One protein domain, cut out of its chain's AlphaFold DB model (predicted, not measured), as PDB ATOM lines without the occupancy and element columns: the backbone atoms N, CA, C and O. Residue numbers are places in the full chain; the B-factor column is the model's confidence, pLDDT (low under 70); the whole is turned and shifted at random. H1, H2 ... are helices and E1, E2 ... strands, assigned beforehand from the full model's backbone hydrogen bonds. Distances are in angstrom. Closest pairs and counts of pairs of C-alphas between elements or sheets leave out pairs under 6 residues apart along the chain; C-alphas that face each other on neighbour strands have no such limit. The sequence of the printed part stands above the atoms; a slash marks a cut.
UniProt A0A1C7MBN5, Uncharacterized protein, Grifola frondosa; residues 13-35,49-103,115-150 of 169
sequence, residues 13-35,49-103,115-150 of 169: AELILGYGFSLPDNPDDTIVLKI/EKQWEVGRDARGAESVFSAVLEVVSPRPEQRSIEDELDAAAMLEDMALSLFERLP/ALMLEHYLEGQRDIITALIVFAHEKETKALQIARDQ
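This is residues 13 to 35, 49 to 103 and 115 to 150 of the 169 residues of an uncharacterized protein of Grifola frondosa (UniProt A0A1C7MBN5). Look for a small antiparallel sheet, E1 and E2, packed on the long helix H4. H3 runs side by side with H4, H2 packs on H3, and H1 is near H4. Mostly helix, the printed part has 114 residues, with H1 E1 E2 H2 H3 H4 in order. It is only just compact, close to loose: radius of gyration of the C-alphas 16.0 A, spans 53 by 28 by 22 A.

Find E1, residues 30 to 34; E2, 51 to 55; H1, 13 to 19; H2, 61 to 72; H3, 81 to 100. H4 runs 50.7 A from C-alpha 115 at (106.758, 88.447, 100.210) to C-alpha 149 at (126.462, 108.049, 142.668).

N 31 of E1 and O 54 of E2 are within hydrogen-bond range, 2.8 A. H3 and H4 touch, opposite ways at a shallow tilt of 18 degrees; their closest C-alphas, 88 and 136, are 5.1 A apart. Every helix O i to N i+4 pair is within range.

Across the cuts, C-alphas 35 and 49 are 7.6 A apart, 103 and 115 12.7 A. Residue 49 has pLDDT under 70.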
ATOM      1  N   ALA A  13     103.780 100.314 106.666       94.38
ATOM      2  CA  ALA A  13     102.390  99.952 106.942       94.38
ATOM      3  C   ALA A  13     101.397 100.728 106.057       94.38
ATOM      4  O   ALA A  13     100.467 100.151 105.495       94.38
ATOM      5  N   GLU A  14     101.608 102.037 105.904       94.50
ATOM      6  CA  GLU A  14     100.753 102.897 105.091       94.50
ATOM      7  C   GLU A  14     101.053 102.745 103.595       94.50
ATOM      8  O   GLU A  14     100.125 102.714 102.787       94.50
ATOM      9  N   LEU A  15     102.327 102.603 103.214       94.00
ATOM     10  CA  LEU A  15     102.720 102.400 101.816       94.00
ATOM     11  C   LEU A  15     102.133 101.104 101.240       94.00
ATOM     12  O   LEU A  15     101.561 101.110 100.148       94.00
ATOM     13  N   ILE A  16     102.176 100.017 102.009       94.50
ATOM     14  CA  ILE A  16     101.652  98.716 101.590       94.50
ATOM     15  C   ILE A  16     100.128  98.775 101.450       94.50
ATOM     16  O   ILE A  16      99.589  98.348 100.428       94.50
ATOM     17  N   LEU A  17      99.427  99.336 102.440       92.25
ATOM     18  CA  LEU A  17      97.960  99.377 102.456       92.25
ATOM     19  C   LEU A  17      97.368 100.402 101.479       92.25
ATOM     20  O   LEU A  17      96.319 100.150 100.889       92.25
ATOM     21  N   GLY A  18      98.011 101.560 101.330       90.94
ATOM     22  CA  GLY A  18      97.507 102.668 100.520       90.94
ATOM     23  C   GLY A  18      97.978 102.641  99.069       90.94
ATOM     24  O   GLY A  18      97.258 103.108  98.186       90.94
ATOM     25  N   TYR A  19      99.173 102.103  98.816       90.25
ATOM     26  CA  TYR A  19      99.853 102.251  97.529       90.25
ATOM     27  C   TYR A  19     100.362 100.933  96.934       90.25
ATOM     28  O   TYR A  19     100.706 100.906  95.753       90.25
ATOM     29  N   GLY A  20     100.381  99.840  97.705       92.50
ATOM     30  CA  GLY A  20     100.786  98.520  97.219       92.50
ATOM     31  C   GLY A  20     102.285  98.391  96.947       92.50
ATOM     32  O   GLY A  20     102.675  97.606  96.083       92.50
ATOM     33  N   PHE A  21     103.115  99.166  97.648       93.38
ATOM     34  CA  PHE A  21     104.569  99.026  97.625       93.38
ATOM     35  C   PHE A  21     105.164  99.256  99.018       93.38
ATOM     36  O   PHE A  21     104.484  99.708  99.934       93.38
ATOM     37  N   SER A  22     106.448  98.959  99.165       94.94
ATOM     38  CA  SER A  22     107.231  99.160 100.388       94.94
ATOM     39  C   SER A  22     108.607  99.707 100.028       94.94
ATOM     40  O   SER A  22     109.083  99.460  98.916       94.94
ATOM     41  N   LEU A  23     109.265 100.362 100.972       93.75
ATOM     42  CA  LEU A  23     110.646 100.807 100.858       93.75
ATOM     43  C   LEU A  23     111.537  99.957 101.782       93.75
ATOM     44  O   LEU A  23     111.177  99.800 102.952       93.75
ATOM     45  N   PRO A  24     112.677  99.430 101.295       94.38
ATOM     46  CA  PRO A  24     113.698  98.871 102.179       94.38
ATOM     47  C   PRO A  24     114.246  99.975 103.087       94.38
ATOM     48  O   PRO A  24     114.304 101.132 102.662       94.38
ATOM     49  N   ASP A  25     114.638  99.628 104.316       93.38
ATOM     50  CA  ASP A  25     115.269 100.566 105.258       93.38
ATOM     51  C   ASP A  25     114.502 101.891 105.451       93.38
ATOM     52  O   ASP A  25     115.092 102.970 105.539       93.38
ATOM     53  N   ASN A  26     113.167 101.847 105.486       93.88
ATOM     54  CA  ASN A  26     112.355 103.060 105.551       93.88
ATOM     55  C   ASN A  26     112.539 103.809 106.896       93.88
ATOM     56  O   ASN A  26     112.059 103.325 107.929       93.88
ATOM     57  N   PRO A  27     113.146 105.015 106.917       93.62
ATOM     58  CA  PRO A  27     113.398 105.771 108.154       93.62
ATOM     59  C   PRO A  27     112.113 106.299 108.817       93.62
ATOM     60  O   PRO A  27     112.113 106.720 109.982       93.62
ATOM     61  N   ASP A  28     111.011 106.286 108.069       94.75
ATOM     62  CA  ASP A  28     109.694 106.720 108.517       94.75
ATOM     63  C   ASP A  28     108.833 105.558 109.027       94.75
ATOM     64  O   ASP A  28     107.670 105.773 109.360       94.75
ATOM     65  N   ASP A  29     109.381 104.338 109.124       96.44
ATOM     66  CA  ASP A  29     108.682 103.216 109.751       96.44
ATOM     67  C   ASP A  29     108.359 103.510 111.216       96.44
ATOM     68  O   ASP A  29     109.186 104.024 111.978       96.44
ATOM     69  N   THR A  30     107.138 103.142 111.604       96.00
ATOM     70  CA  THR A  30     106.619 103.297 112.960       96.00
ATOM     71  C   THR A  30     105.758 102.105 113.370       96.00
ATOM     72  O   THR A  30     105.162 101.412 112.542       96.00
ATOM     73  N   ILE A  31     105.691 101.869 114.679       94.88
ATOM     74  CA  ILE A  31     104.749 100.962 115.330       94.88
ATOM     75  C   ILE A  31     103.888 101.744 116.317       94.88
ATOM     76  O   ILE A  31     104.316 102.752 116.881       94.88
ATOM     77  N   VAL A  32     102.679 101.246 116.561       93.56
ATOM     78  CA  VAL A  32     101.773 101.805 117.565       93.56
ATOM     79  C   VAL A  32     101.715 100.868 118.762       93.56
ATOM     80  O   VAL A  32     101.288  99.719 118.646       93.56
ATOM     81  N   LEU A  33     102.121 101.375 119.920       91.31
ATOM     82  CA  LEU A  33     102.064 100.681 121.195       91.31
ATOM     83  C   LEU A  33     100.815 101.084 121.977       91.31
ATOM     84  O   LEU A  33     100.380 102.240 121.968       91.31
ATOM     85  N   LYS A  34     100.253 100.102 122.681       89.19
ATOM     86  CA  LYS A  34      99.128 100.267 123.599       89.19
ATOM     87  C   LYS A  34      99.498  99.675 124.947       89.19
ATOM     88  O   LYS A  34      99.729  98.475 125.050       89.19
ATOM     89  N   ILE A  35      99.480 100.508 125.976       82.56
ATOM     90  CA  ILE A  35      99.650 100.088 127.366       82.56
ATOM     91  C   ILE A  35      98.248  99.812 127.919       82.56
ATOM     92  O   ILE A  35      97.431 100.721 128.070       82.56
ATOM     93  N   GLU A  49      92.194 104.441 126.059       67.06
ATOM     94  CA  GLU A  49      93.283 103.708 125.404       67.06
ATOM     95  C   GLU A  49      94.189 104.717 124.690       67.06
ATOM     96  O   GLU A  49      94.041 104.980 123.494       67.06
ATOM     97  N   LYS A  50      95.111 105.329 125.435       83.38
ATOM     98  CA  LYS A  50      96.157 106.154 124.842       83.38
ATOM     99  C   LYS A  50      97.044 105.247 123.981       83.38
ATOM    100  O   LYS A  50      97.318 104.099 124.330       83.38
ATOM    101  N   GLN A  51      97.404 105.749 122.809       89.88
ATOM    102  CA  GLN A  51      98.268 105.072 121.851       89.88
ATOM    103  C   GLN A  51      99.544 105.884 121.722       89.88
ATOM    104  O   GLN A  51      99.499 107.116 121.761       89.88
ATOM    105  N   TRP A  52     100.662 105.191 121.568       93.75
ATOM    106  CA  TRP A  52     101.966 105.813 121.413       93.75
ATOM    107  C   TRP A  52     102.626 105.302 120.150       93.75
ATOM    108  O   TRP A  52     102.628 104.102 119.892       93.75
ATOM    109  N   GLU A  53     103.179 106.216 119.372       94.50
ATOM    110  CA  GLU A  53     103.894 105.890 118.149       94.50
ATOM    111  C   GLU A  53     105.396 105.857 118.430       94.50
ATOM    112  O   GLU A  53     105.942 106.792 119.022       94.50
ATOM    113  N   VAL A  54     106.051 104.773 118.015       96.50
ATOM    114  CA  VAL A  54     107.502 104.600 118.115       96.50
ATOM    115  C   VAL A  54     108.052 104.324 116.727       96.50
ATOM    116  O   VAL A  54     107.576 103.423 116.042       96.50
ATOM    117  N   GLY A  55     109.031 105.111 116.301       95.75
ATOM    118  CA  GLY A  55     109.757 104.925 115.049       95.75
ATOM    119  C   GLY A  55     111.136 104.317 115.248       95.75
ATOM    120  O   GLY A  55     111.527 103.974 116.368       95.75
ATOM    121  N   ARG A  56     111.887 104.209 114.146       95.00
ATOM    122  CA  ARG A  56     113.288 103.761 114.175       95.00
ATOM    123  C   ARG A  56     114.129 104.632 115.115       95.00
ATOM    124  O   ARG A  56     113.738 105.754 115.454       95.00
ATOM    125  N   ASP A  57     115.246 104.078 115.578       94.88
ATOM    126  CA  ASP A  57     116.142 104.712 116.558       94.88
ATOM    127  C   ASP A  57     115.428 105.123 117.859       94.88
ATOM    128  O   ASP A  57     115.756 106.133 118.481       94.88
ATOM    129  N   ALA A  58     114.398 104.362 118.248       94.06
ATOM    130  CA  ALA A  58     113.557 104.632 119.413       94.06
ATOM    131  C   ALA A  58     112.885 106.025 119.386       94.06
ATOM    132  O   ALA A  58     112.540 106.591 120.430       94.06
ATOM    133  N   ARG A  59     112.645 106.601 118.197       95.44
ATOM    134  CA  ARG A  59     111.958 107.892 118.057       95.44
ATOM    135  C   ARG A  59     110.562 107.809 118.674       95.44
ATOM    136  O   ARG A  59     109.712 107.082 118.182       95.44
ATOM    137  N   GLY A  60     110.315 108.577 119.733       94.56
ATOM    138  CA  GLY A  60     109.042 108.556 120.467       94.56
ATOM    139  C   GLY A  60     109.012 107.624 121.686       94.56
ATOM    140  O   GLY A  60     108.065 107.710 122.471       94.56
ATOM    141  N   ALA A  61     110.056 106.821 121.925       95.88
ATOM    142  CA  ALA A  61     110.133 105.898 123.063       95.88
ATOM    143  C   ALA A  61     110.041 106.599 124.428       95.88
ATOM    144  O   ALA A  61     109.416 106.074 125.344       95.88
ATOM    145  N   GLU A  62     110.548 107.828 124.556       96.69
ATOM    146  CA  GLU A  62     110.452 108.612 125.799       96.69
ATOM    147  C   GLU A  62     108.999 108.822 126.257       96.69
ATOM    148  O   GLU A  62     108.696 108.808 127.450       96.69
ATOM    149  N   SER A  63     108.078 108.986 125.304       94.06
ATOM    150  CA  SER A  63     106.657 109.168 125.607       94.06
ATOM    151  C   SER A  63     106.000 107.883 126.116       94.06
ATOM    152  O   SER A  63     105.100 107.947 126.956       94.06
ATOM    153  N   VAL A  64     106.475 106.731 125.632       94.31
ATOM    154  CA  VAL A  64     106.065 105.403 126.101       94.31
ATOM    155  C   VAL A  64     106.626 105.175 127.495       94.31
ATOM    156  O   VAL A  64     105.867 104.865 128.402       94.31
ATOM    157  N   PHE A  65     107.922 105.418 127.694       95.06
ATOM    158  CA  PHE A  65     108.580 105.272 128.991       95.06
ATOM    159  C   PHE A  65     107.940 106.148 130.063       95.06
ATOM    160  O   PHE A  65     107.647 105.674 131.150       95.06
ATOM    161  N   SER A  66     107.620 107.402 129.734       93.19
ATOM    162  CA  SER A  66     106.904 108.295 130.653       93.19
ATOM    163  C   SER A  66     105.546 107.726 131.065       93.19
ATOM    164  O   SER A  66     105.156 107.846 132.222       93.19
ATOM    165  N   ALA A  67     104.834 107.083 130.137       91.44
ATOM    166  CA  ALA A  67     103.562 106.440 130.434       91.44
ATOM    167  C   ALA A  67     103.732 105.167 131.274       91.44
ATOM    168  O   ALA A  67     102.920 104.922 132.159       91.44
ATOM    169  N   VAL A  68     104.787 104.382 131.041       91.88
ATOM    170  CA  VAL A  68     105.137 103.243 131.903       91.88
ATOM    171  C   VAL A  68     105.488 103.728 133.309       91.88
ATOM    172  O   VAL A  68     104.971 103.200 134.286       91.88
ATOM    173  N   LEU A  69     106.260 104.805 133.428       91.81
ATOM    174  CA  LEU A  69     106.611 105.408 134.710       91.81
ATOM    175  C   LEU A  69     105.392 105.984 135.448       91.81
ATOM    176  O   LEU A  69     105.335 105.943 136.670       91.81
ATOM    177  N   GLU A  70     104.399 106.516 134.734       90.19
ATOM    178  CA  GLU A  70     103.108 106.909 135.321       90.19
ATOM    179  C   GLU A  70     102.304 105.708 135.832       90.19
ATOM    180  O   GLU A  70     101.547 105.849 136.794       90.19
ATOM    181  N   VAL A  71     102.459 104.542 135.205       87.75
ATOM    182  CA  VAL A  71     101.845 103.295 135.667       87.75
ATOM    183  C   VAL A  71     102.549 102.794 136.928       87.75
ATOM    184  O   VAL A  71     101.869 102.543 137.918       87.75
ATOM    185  N   VAL A  72     103.882 102.716 136.920       89.50
ATOM    186  CA  VAL A  72     104.692 102.257 138.063       89.50
ATOM    187  C   VAL A  72     104.562 103.205 139.257       89.50
ATOM    188  O   VAL A  72     104.202 102.782 140.353       89.50
ATOM    189  N   SER A  73     104.741 104.509 139.028       89.56
ATOM    190  CA  SER A  73     104.626 105.554 140.046       89.56
ATOM    191  C   SER A  73     103.619 106.638 139.626       89.56
ATOM    192  O   SER A  73     104.000 107.704 139.109       89.56
ATOM    193  N   PRO A  74     102.321 106.448 139.947       83.62
ATOM    194  CA  PRO A  74     101.261 107.418 139.655       83.62
ATOM    195  C   PRO A  74     101.431 108.766 140.364       83.62
ATOM    196  O   PRO A  74     100.790 109.750 139.993       83.62
ATOM    197  N   ARG A  75     102.256 108.826 141.419       86.06
ATOM    198  CA  ARG A  75     102.518 110.038 142.206       86.06
ATOM    199  C   ARG A  75     103.894 110.601 141.843       86.06
ATOM    200  O   ARG A  75     104.886 110.177 142.428       86.06
ATOM    201  N   PRO A  76     103.985 111.577 140.925       81.88
ATOM    202  CA  PRO A  76     105.272 112.067 140.431       81.88
ATOM    203  C   PRO A  76     106.160 112.678 141.523       81.88
ATOM    204  O   PRO A  76     107.377 112.649 141.399       81.88
ATOM    205  N   GLU A  77     105.568 113.194 142.602       85.06
ATOM    206  CA  GLU A  77     106.297 113.819 143.716       85.06
ATOM    207  C   GLU A  77     107.039 112.825 144.620       85.06
ATOM    208  O   GLU A  77     107.850 113.236 145.444       85.06
ATOM    209  N   GLN A  78     106.758 111.527 144.483       83.75
ATOM    210  CA  GLN A  78     107.381 110.458 145.270       83.75
ATOM    211  C   GLN A  78     108.296 109.565 144.425       83.75
ATOM    212  O   GLN A  78     108.786 108.569 144.941       83.75
ATOM    213  N   ARG A  79     108.537 109.930 143.157       87.75
ATOM    214  CA  ARG A  79     109.348 109.130 142.239       87.75
ATOM    215  C   ARG A  79     110.755 108.930 142.782       87.75
ATOM    216  O   ARG A  79     111.476 109.885 143.079       87.75
ATOM    217  N   SER A  80     111.120 107.668 142.875       91.00
ATOM    218  CA  SER A  80     112.406 107.165 143.303       91.00
ATOM    219  C   SER A  80     113.152 106.537 142.124       91.00
ATOM    220  O   SER A  80     112.617 106.382 141.029       91.00
ATOM    221  N   ILE A  81     114.414 106.179 142.353       91.62
ATOM    222  CA  ILE A  81     115.216 105.460 141.354       91.62
ATOM    223  C   ILE A  81     114.673 104.041 141.144       91.62
ATOM    224  O   ILE A  81     114.753 103.530 140.035       91.62
ATOM    225  N   GLU A  82     114.090 103.432 142.180       90.88
ATOM    226  CA  GLU A  82     113.442 102.118 142.088       90.88
ATOM    227  C   GLU A  82     112.293 102.163 141.078       90.88
ATOM    228  O   GLU A  82     112.244 101.329 140.185       90.88
ATOM    229  N   ASP A  83     111.476 103.223 141.101       92.94
ATOM    230  CA  ASP A  83     110.399 103.400 140.119       92.94
ATOM    231  C   ASP A  83     110.928 103.537 138.678       92.94
ATOM    232  O   ASP A  83     110.272 103.107 137.728       92.94
ATOM    233  N   GLU A  84     112.101 104.156 138.489       93.56
ATOM    234  CA  GLU A  84     112.741 104.253 137.170       93.56
ATOM    235  C   GLU A  84     113.303 102.908 136.693       93.56
ATOM    236  O   GLU A  84     113.197 102.609 135.502       93.56
ATOM    237  N   LEU A  85     113.867 102.103 137.600       93.56
ATOM    238  CA  LEU A  85     114.345 100.749 137.309       93.56
ATOM    239  C   LEU A  85     113.177  99.824 136.957       93.56
ATOM    240  O   LEU A  85     113.195  99.196 135.902       93.56
ATOM    241  N   ASP A  86     112.122  99.828 137.770       93.44
ATOM    242  CA  ASP A  86     110.906  99.048 137.539       93.44
ATOM    243  C   ASP A  86     110.242  99.428 136.209       93.44
ATOM    244  O   ASP A  86     109.802  98.569 135.443       93.44
ATOM    245  N   ALA A  87     110.194 100.727 135.886       94.44
ATOM    246  CA  ALA A  87     109.660 101.193 134.612       94.44
ATOM    247  C   ALA A  87     110.527 100.772 133.414       94.44
ATOM    248  O   ALA A  87     109.983 100.478 132.346       94.44
ATOM    249  N   ALA A  88     111.855 100.751 133.567       95.94
ATOM    250  CA  ALA A  88     112.768 100.294 132.525       95.94
ATOM    251  C   ALA A  88     112.615  98.788 132.276       95.94
ATOM    252  O   ALA A  88     112.378  98.401 131.131       95.94
ATOM    253  N   ALA A  89     112.620  97.978 133.338       94.69
ATOM    254  CA  ALA A  89     112.409  96.534 133.267       94.69
ATOM    255  C   ALA A  89     111.042  96.191 132.653       94.69
ATOM    256  O   ALA A  89     110.948  95.407 131.710       94.69
ATOM    257  N   MET A  90     109.971  96.866 133.091       94.06
ATOM    258  CA  MET A  90     108.635  96.666 132.522       94.06
ATOM    259  C   MET A  90     108.583  97.014 131.025       94.06
ATOM    260  O   MET A  90     107.898  96.335 130.253       94.06
ATOM    261  N   LEU A  91     109.264  98.081 130.590       95.31
ATOM    262  CA  LEU A  91     109.325  98.446 129.173       95.31
ATOM    263  C   LEU A  91     110.108  97.416 128.352       95.31
ATOM    264  O   LEU A  91     109.677  97.079 127.247       95.31
ATOM    265  N   GLU A  92     111.221  96.919 128.884       95.75
ATOM    266  CA  GLU A  92     112.023  95.876 128.252       95.75
ATOM    267  C   GLU A  92     111.222  94.583 128.085       95.75
ATOM    268  O   GLU A  92     111.101  94.094 126.962       95.75
ATOM    269  N   ASP A  93     110.572  94.097 129.145       95.06
ATOM    270  CA  ASP A  93     109.728  92.898 129.108       95.06
ATOM    271  C   ASP A  93     108.617  93.012 128.058       95.06
ATOM    272  O   ASP A  93     108.353  92.084 127.284       95.06
ATOM    273  N   MET A  94     107.965  94.177 127.981       93.50
ATOM    274  CA  MET A  94     106.961  94.439 126.950       93.50
ATOM    275  C   MET A  94     107.564  94.389 125.542       93.50
ATOM    276  O   MET A  94     106.949  93.823 124.634       93.50
ATOM    277  N   ALA A  95     108.742  94.983 125.341       94.62
ATOM    278  CA  ALA A  95     109.404  95.020 124.044       94.62
ATOM    279  C   ALA A  95     109.910  93.631 123.618       94.62
ATOM    280  O   ALA A  95     109.688  93.236 122.471       94.62
ATOM    281  N   LEU A  96     110.479  92.849 124.539       95.69
ATOM    282  CA  LEU A  96     110.875  91.456 124.320       95.69
ATOM    283  C   LEU A  96     109.667  90.584 123.972       95.69
ATOM    284  O   LEU A  96     109.687  89.875 122.967       95.69
ATOM    285  N   SER A  97     108.564  90.715 124.714       94.25
ATOM    286  CA  SER A  97     107.324  89.994 124.407       94.25
ATOM    287  C   SER A  97     106.796  90.321 123.005       94.25
ATOM    288  O   SER A  97     106.299  89.446 122.293       94.25
ATOM    289  N   LEU A  98     106.897  91.583 122.571       93.44
ATOM    290  CA  LEU A  98     106.532  91.973 121.208       93.44
ATOM    291  C   LEU A  98     107.489  91.386 120.169       93.44
ATOM    292  O   LEU A  98     107.023  90.922 119.129       93.44
ATOM    293  N   PHE A  99     108.789  91.375 120.459       94.06
ATOM    294  CA  PHE A  99     109.813  90.813 119.584       94.06
ATOM    295  C   PHE A  99     109.590  89.316 119.338       94.06
ATOM    296  O   PHE A  99     109.568  88.874 118.191       94.06
ATOM    297  N   GLU A 100     109.336  88.545 120.396       93.75
ATOM    298  CA  GLU A 100     109.071  87.100 120.322       93.75
ATOM    299  C   GLU A 100     107.795  86.761 119.544       93.75
ATOM    300  O   GLU A 100     107.674  85.690 118.946       93.75
ATOM    301  N   ARG A 101     106.826  87.680 119.537       92.25
ATOM    302  CA  ARG A 101     105.553  87.523 118.824       92.25
ATOM    303  C   ARG A 101     105.641  87.872 117.343       92.25
ATOM    304  O   ARG A 101     104.661  87.637 116.627       92.25
ATOM    305  N   LEU A 102     106.751  88.439 116.873       89.19
ATOM    306  CA  LEU A 102     106.910  88.741 115.456       89.19
ATOM    307  C   LEU A 102     106.956  87.441 114.645       89.19
ATOM    308  O   LEU A 102     107.721  86.530 114.967       89.19
ATOM    309  N   PRO A 103     106.171  87.335 113.561       85.88
ATOM    310  CA  PRO A 103     106.209  86.150 112.727       85.88
ATOM    311  C   PRO A 103     107.582  86.000 112.053       85.88
ATOM    312  O   PRO A 103     108.227  86.969 111.634       85.88
ATOM    313  N   ALA A 115     105.727  88.947  99.308       92.12
ATOM    314  CA  ALA A 115     106.758  88.447 100.210       92.12
ATOM    315  C   ALA A 115     107.817  89.525 100.485       92.12
ATOM    316  O   ALA A 115     108.168  89.733 101.641       92.12
ATOM    317  N   LEU A 116     108.234  90.262  99.450       92.94
ATOM    318  CA  LEU A 116     109.170  91.380  99.581       92.94
ATOM    319  C   LEU A 116     108.596  92.525 100.433       92.94
ATOM    320  O   LEU A 116     109.272  93.045 101.314       92.94
ATOM    321  N   MET A 117     107.333  92.905 100.217       94.38
ATOM    322  CA  MET A 117     106.683  93.924 101.055       94.38
ATOM    323  C   MET A 117     106.574  93.499 102.521       94.38
ATOM    324  O   MET A 117     106.778  94.314 103.420       94.38
ATOM    325  N   LEU A 118     106.257  92.225 102.765       92.94
ATOM    326  CA  LEU A 118     106.209  91.667 104.111       92.94
ATOM    327  C   LEU A 118     107.597  91.663 104.763       92.94
ATOM    328  O   LEU A 118     107.701  91.964 105.947       92.94
ATOM    329  N   GLU A 119     108.645  91.352 104.005       93.62
ATOM    330  CA  GLU A 119     110.028  91.383 104.479       93.62
ATOM    331  C   GLU A 119     110.430  92.782 104.951       93.62
ATOM    332  O   GLU A 119     110.798  92.924 106.114       93.62
ATOM    333  N   HIS A 120     110.249  93.817 104.123       95.38
ATOM    334  CA  HIS A 120     110.559  95.202 104.511       95.38
ATOM    335  C   HIS A 120     109.721  95.685 105.706       95.38
ATOM    336  O   HIS A 120     110.199  96.420 106.568       95.38
ATOM    337  N   TYR A 121     108.455  95.266 105.789       94.75
ATOM    338  CA  TYR A 121     107.611  95.586 106.938       94.75
ATOM    339  C   TYR A 121     108.133  94.946 108.231       94.75
ATOM    340  O   TYR A 121     108.238  95.622 109.254       94.75
ATOM    341  N   LEU A 122     108.469  93.653 108.195       94.62
ATOM    342  CA  LEU A 122     108.990  92.934 109.359       94.62
ATOM    343  C   LEU A 122     110.385  93.415 109.759       94.62
ATOM    344  O   LEU A 122     110.677  93.468 110.948       94.62
ATOM    345  N   GLU A 123     111.226  93.774 108.791       95.19
ATOM    346  CA  GLU A 123     112.503  94.452 109.012       95.19
ATOM    347  C   GLU A 123     112.299  95.725 109.840       95.19
ATOM    348  O   GLU A 123     112.826  95.822 110.946       95.19
ATOM    349  N   GLY A 124     111.442  96.643 109.377       95.62
ATOM    350  CA  GLY A 124     111.148  97.873 110.109       95.62
ATOM    351  C   GLY A 124     110.622  97.618 111.522       95.62
ATOM    352  O   GLY A 124     111.061  98.259 112.473       95.62
ATOM    353  N   GLN A 125     109.731  96.639 111.702       95.94
ATOM    354  CA  GLN A 125     109.236  96.283 113.035       95.94
ATOM    355  C   GLN A 125     110.330  95.751 113.962       95.94
ATOM    356  O   GLN A 125     110.378  96.146 115.128       95.94
ATOM    357  N   ARG A 126     111.201  94.864 113.464       95.75
ATOM    358  CA  ARG A 126     112.314  94.310 114.246       95.75
ATOM    359  C   ARG A 126     113.274  95.402 114.675       95.75
ATOM    360  O   ARG A 126     113.652  95.426 115.843       95.75
ATOM    361  N   ASP A 127     113.613  96.312 113.772       96.62
ATOM    362  CA  ASP A 127     114.524  97.416 114.060       96.62
ATOM    363  C   ASP A 127     113.961  98.338 115.136       96.62
ATOM    364  O   ASP A 127     114.653  98.670 116.097       96.62
ATOM    365  N   ILE A 128     112.683  98.710 115.021       97.62
ATOM    366  CA  ILE A 128     112.031  99.581 116.003       97.62
ATOM    367  C   ILE A 128     111.974  98.912 117.378       97.62
ATOM    368  O   ILE A 128     112.293  99.545 118.382       97.62
ATOM    369  N   ILE A 129     111.580  97.636 117.437       96.94
ATOM    370  CA  ILE A 129     111.472  96.909 118.707       96.94
ATOM    371  C   ILE A 129     112.857  96.685 119.325       96.94
ATOM    372  O   ILE A 129     113.023  96.881 120.525       96.94
ATOM    373  N   THR A 130     113.872  96.362 118.521       97.38
ATOM    374  CA  THR A 130     115.259  96.224 118.995       97.38
ATOM    375  C   THR A 130     115.782  97.549 119.542       97.38
ATOM    376  O   THR A 130     116.354  97.582 120.629       97.38
ATOM    377  N   ALA A 131     115.533  98.660 118.843       97.69
ATOM    378  CA  ALA A 131     115.893  99.988 119.330       97.69
ATOM    379  C   ALA A 131     115.167 100.336 120.642       97.69
ATOM    380  O   ALA A 131     115.755 100.970 121.515       97.69
ATOM    381  N   LEU A 132     113.916  99.895 120.808       97.56
ATOM    382  CA  LEU A 132     113.160 100.083 122.046       97.56
ATOM    383  C   LEU A 132     113.736  99.274 123.221       97.56
ATOM    384  O   LEU A 132     113.807  99.809 124.324       97.56
ATOM    385  N   ILE A 133     114.178  98.034 122.986       97.62
ATOM    386  CA  ILE A 133     114.873  97.207 123.992       97.62
ATOM    387  C   ILE A 133     116.170  97.894 124.430       97.62
ATOM    388  O   ILE A 133     116.390  98.106 125.619       97.62
ATOM    389  N   VAL A 134     116.997  98.324 123.470       98.12
ATOM    390  CA  VAL A 134     118.244  99.053 123.760       98.12
ATOM    391  C   VAL A 134     117.958 100.322 124.563       98.12
ATOM    392  O   VAL A 134     118.638 100.602 125.548       98.12
ATOM    393  N   PHE A 135     116.924 101.072 124.183       98.00
ATOM    394  CA  PHE A 135     116.497 102.259 124.916       98.00
ATOM    395  C   PHE A 135     116.089 101.944 126.366       98.00
ATOM    396  O   PHE A 135     116.450 102.700 127.268       98.00
ATOM    397  N   ALA A 136     115.364 100.848 126.609       97.12
ATOM    398  CA  ALA A 136     114.971 100.431 127.955       97.12
ATOM    399  C   ALA A 136     116.197 100.072 128.816       97.12
ATOM    400  O   ALA A 136     116.371 100.642 129.894       97.12
ATOM    401  N   HIS A 137     117.115  99.265 128.285       96.88
ATOM    402  CA  HIS A 137     118.372  98.919 128.956       96.88
ATOM    403  C   HIS A 137     119.245 100.158 129.242       96.88
ATOM    404  O   HIS A 137     119.900 100.275 130.282       96.88
ATOM    405  N   GLU A 138     119.264 101.144 128.339       97.12
ATOM    406  CA  GLU A 138     119.939 102.417 128.599       97.12
ATOM    407  C   GLU A 138     119.316 103.193 129.766       97.12
ATOM    408  O   GLU A 138     120.046 103.862 130.501       97.12
ATOM    409  N   LYS A 139     117.986 103.165 129.918       96.88
ATOM    410  CA  LYS A 139     117.294 103.813 131.043       96.88
ATOM    411  C   LYS A 139     117.658 103.139 132.356       96.88
ATOM    412  O   LYS A 139     118.046 103.838 133.287       96.88
ATOM    413  N   GLU A 140     117.634 101.813 132.383       94.50
ATOM    414  CA  GLU A 140     118.055 101.024 133.538       94.50
ATOM    415  C   GLU A 140     119.508 101.330 133.926       94.50
ATOM    416  O   GLU A 140     119.792 101.727 135.055       94.50
ATOM    417  N   THR A 141     120.434 101.266 132.965       94.56
ATOM    418  CA  THR A 141     121.858 101.547 133.209       94.56
ATOM    419  C   THR A 141     122.070 102.960 133.764       94.56
ATOM    420  O   THR A 141     122.881 103.165 134.672       94.56
ATOM    421  N   LYS A 142     121.340 103.957 133.243       94.50
ATOM    422  CA  LYS A 142     121.389 105.343 133.740       94.50
ATOM    423  C   LYS A 142     120.861 105.433 135.174       94.50
ATOM    424  O   LYS A 142     121.514 106.064 136.004       94.50
ATOM    425  N   ALA A 143     119.741 104.782 135.481       92.75
ATOM    426  CA  ALA A 143     119.168 104.740 136.825       92.75
ATOM    427  C   ALA A 143     120.118 104.056 137.831       92.75
ATOM    428  O   ALA A 143     120.380 104.606 138.902       92.75
ATOM    429  N   LEU A 144     120.744 102.936 137.453       91.50
ATOM    430  CA  LEU A 144     121.770 102.258 138.255       91.50
ATOM    431  C   LEU A 144     123.001 103.140 138.497       91.50
ATOM    432  O   LEU A 144     123.554 103.147 139.598       91.50
ATOM    433  N   GLN A 145     123.444 103.902 137.496       91.06
ATOM    434  CA  GLN A 145     124.570 104.818 137.677       91.06
ATOM    435  C   GLN A 145     124.226 105.935 138.673       91.06
ATOM    436  O   GLN A 145     125.013 106.211 139.575       91.06
ATOM    437  N   ILE A 146     123.031 106.521 138.567       90.19
ATOM    438  CA  ILE A 146     122.551 107.542 139.509       90.19
ATOM    439  C   ILE A 146     122.435 106.957 140.923       90.19
ATOM    440  O   ILE A 146     122.810 107.615 141.894       90.19
ATOM    441  N   ALA A 147     121.965 105.715 141.060       89.81
ATOM    442  CA  ALA A 147     121.921 105.018 142.343       89.81
ATOM    443  C   ALA A 147     123.308 104.880 142.974       89.81
ATOM    444  O   ALA A 147     123.493 105.231 144.143       89.81
ATOM    445  N   ARG A 148     124.291 104.428 142.185       87.56
ATOM    446  CA  ARG A 148     125.686 104.290 142.621       87.56
ATOM    447  C   ARG A 148     126.266 105.626 143.072       87.56
ATOM    448  O   ARG A 148     126.890 105.683 144.128       87.56
ATOM    449  N   ASP A 149     126.004 106.697 142.326       90.19
ATOM    450  CA  ASP A 149     126.462 108.049 142.668       90.19
ATOM    451  C   ASP A 149     125.822 108.569 143.971       90.19
ATOM    452  O   ASP A 149     126.426 109.359 144.697       90.19
ATOM    453  N   GLN A 150     124.621 108.089 144.314       88.88
ATOM    454  CA  GLN A 150     123.935 108.370 145.581       88.88
ATOM    455  C   GLN A 150     124.328 107.414 146.722       88.88
ATOM    456  O   GLN A 150     123.781 107.513 147.820       88.88
TER     457      GLN A 150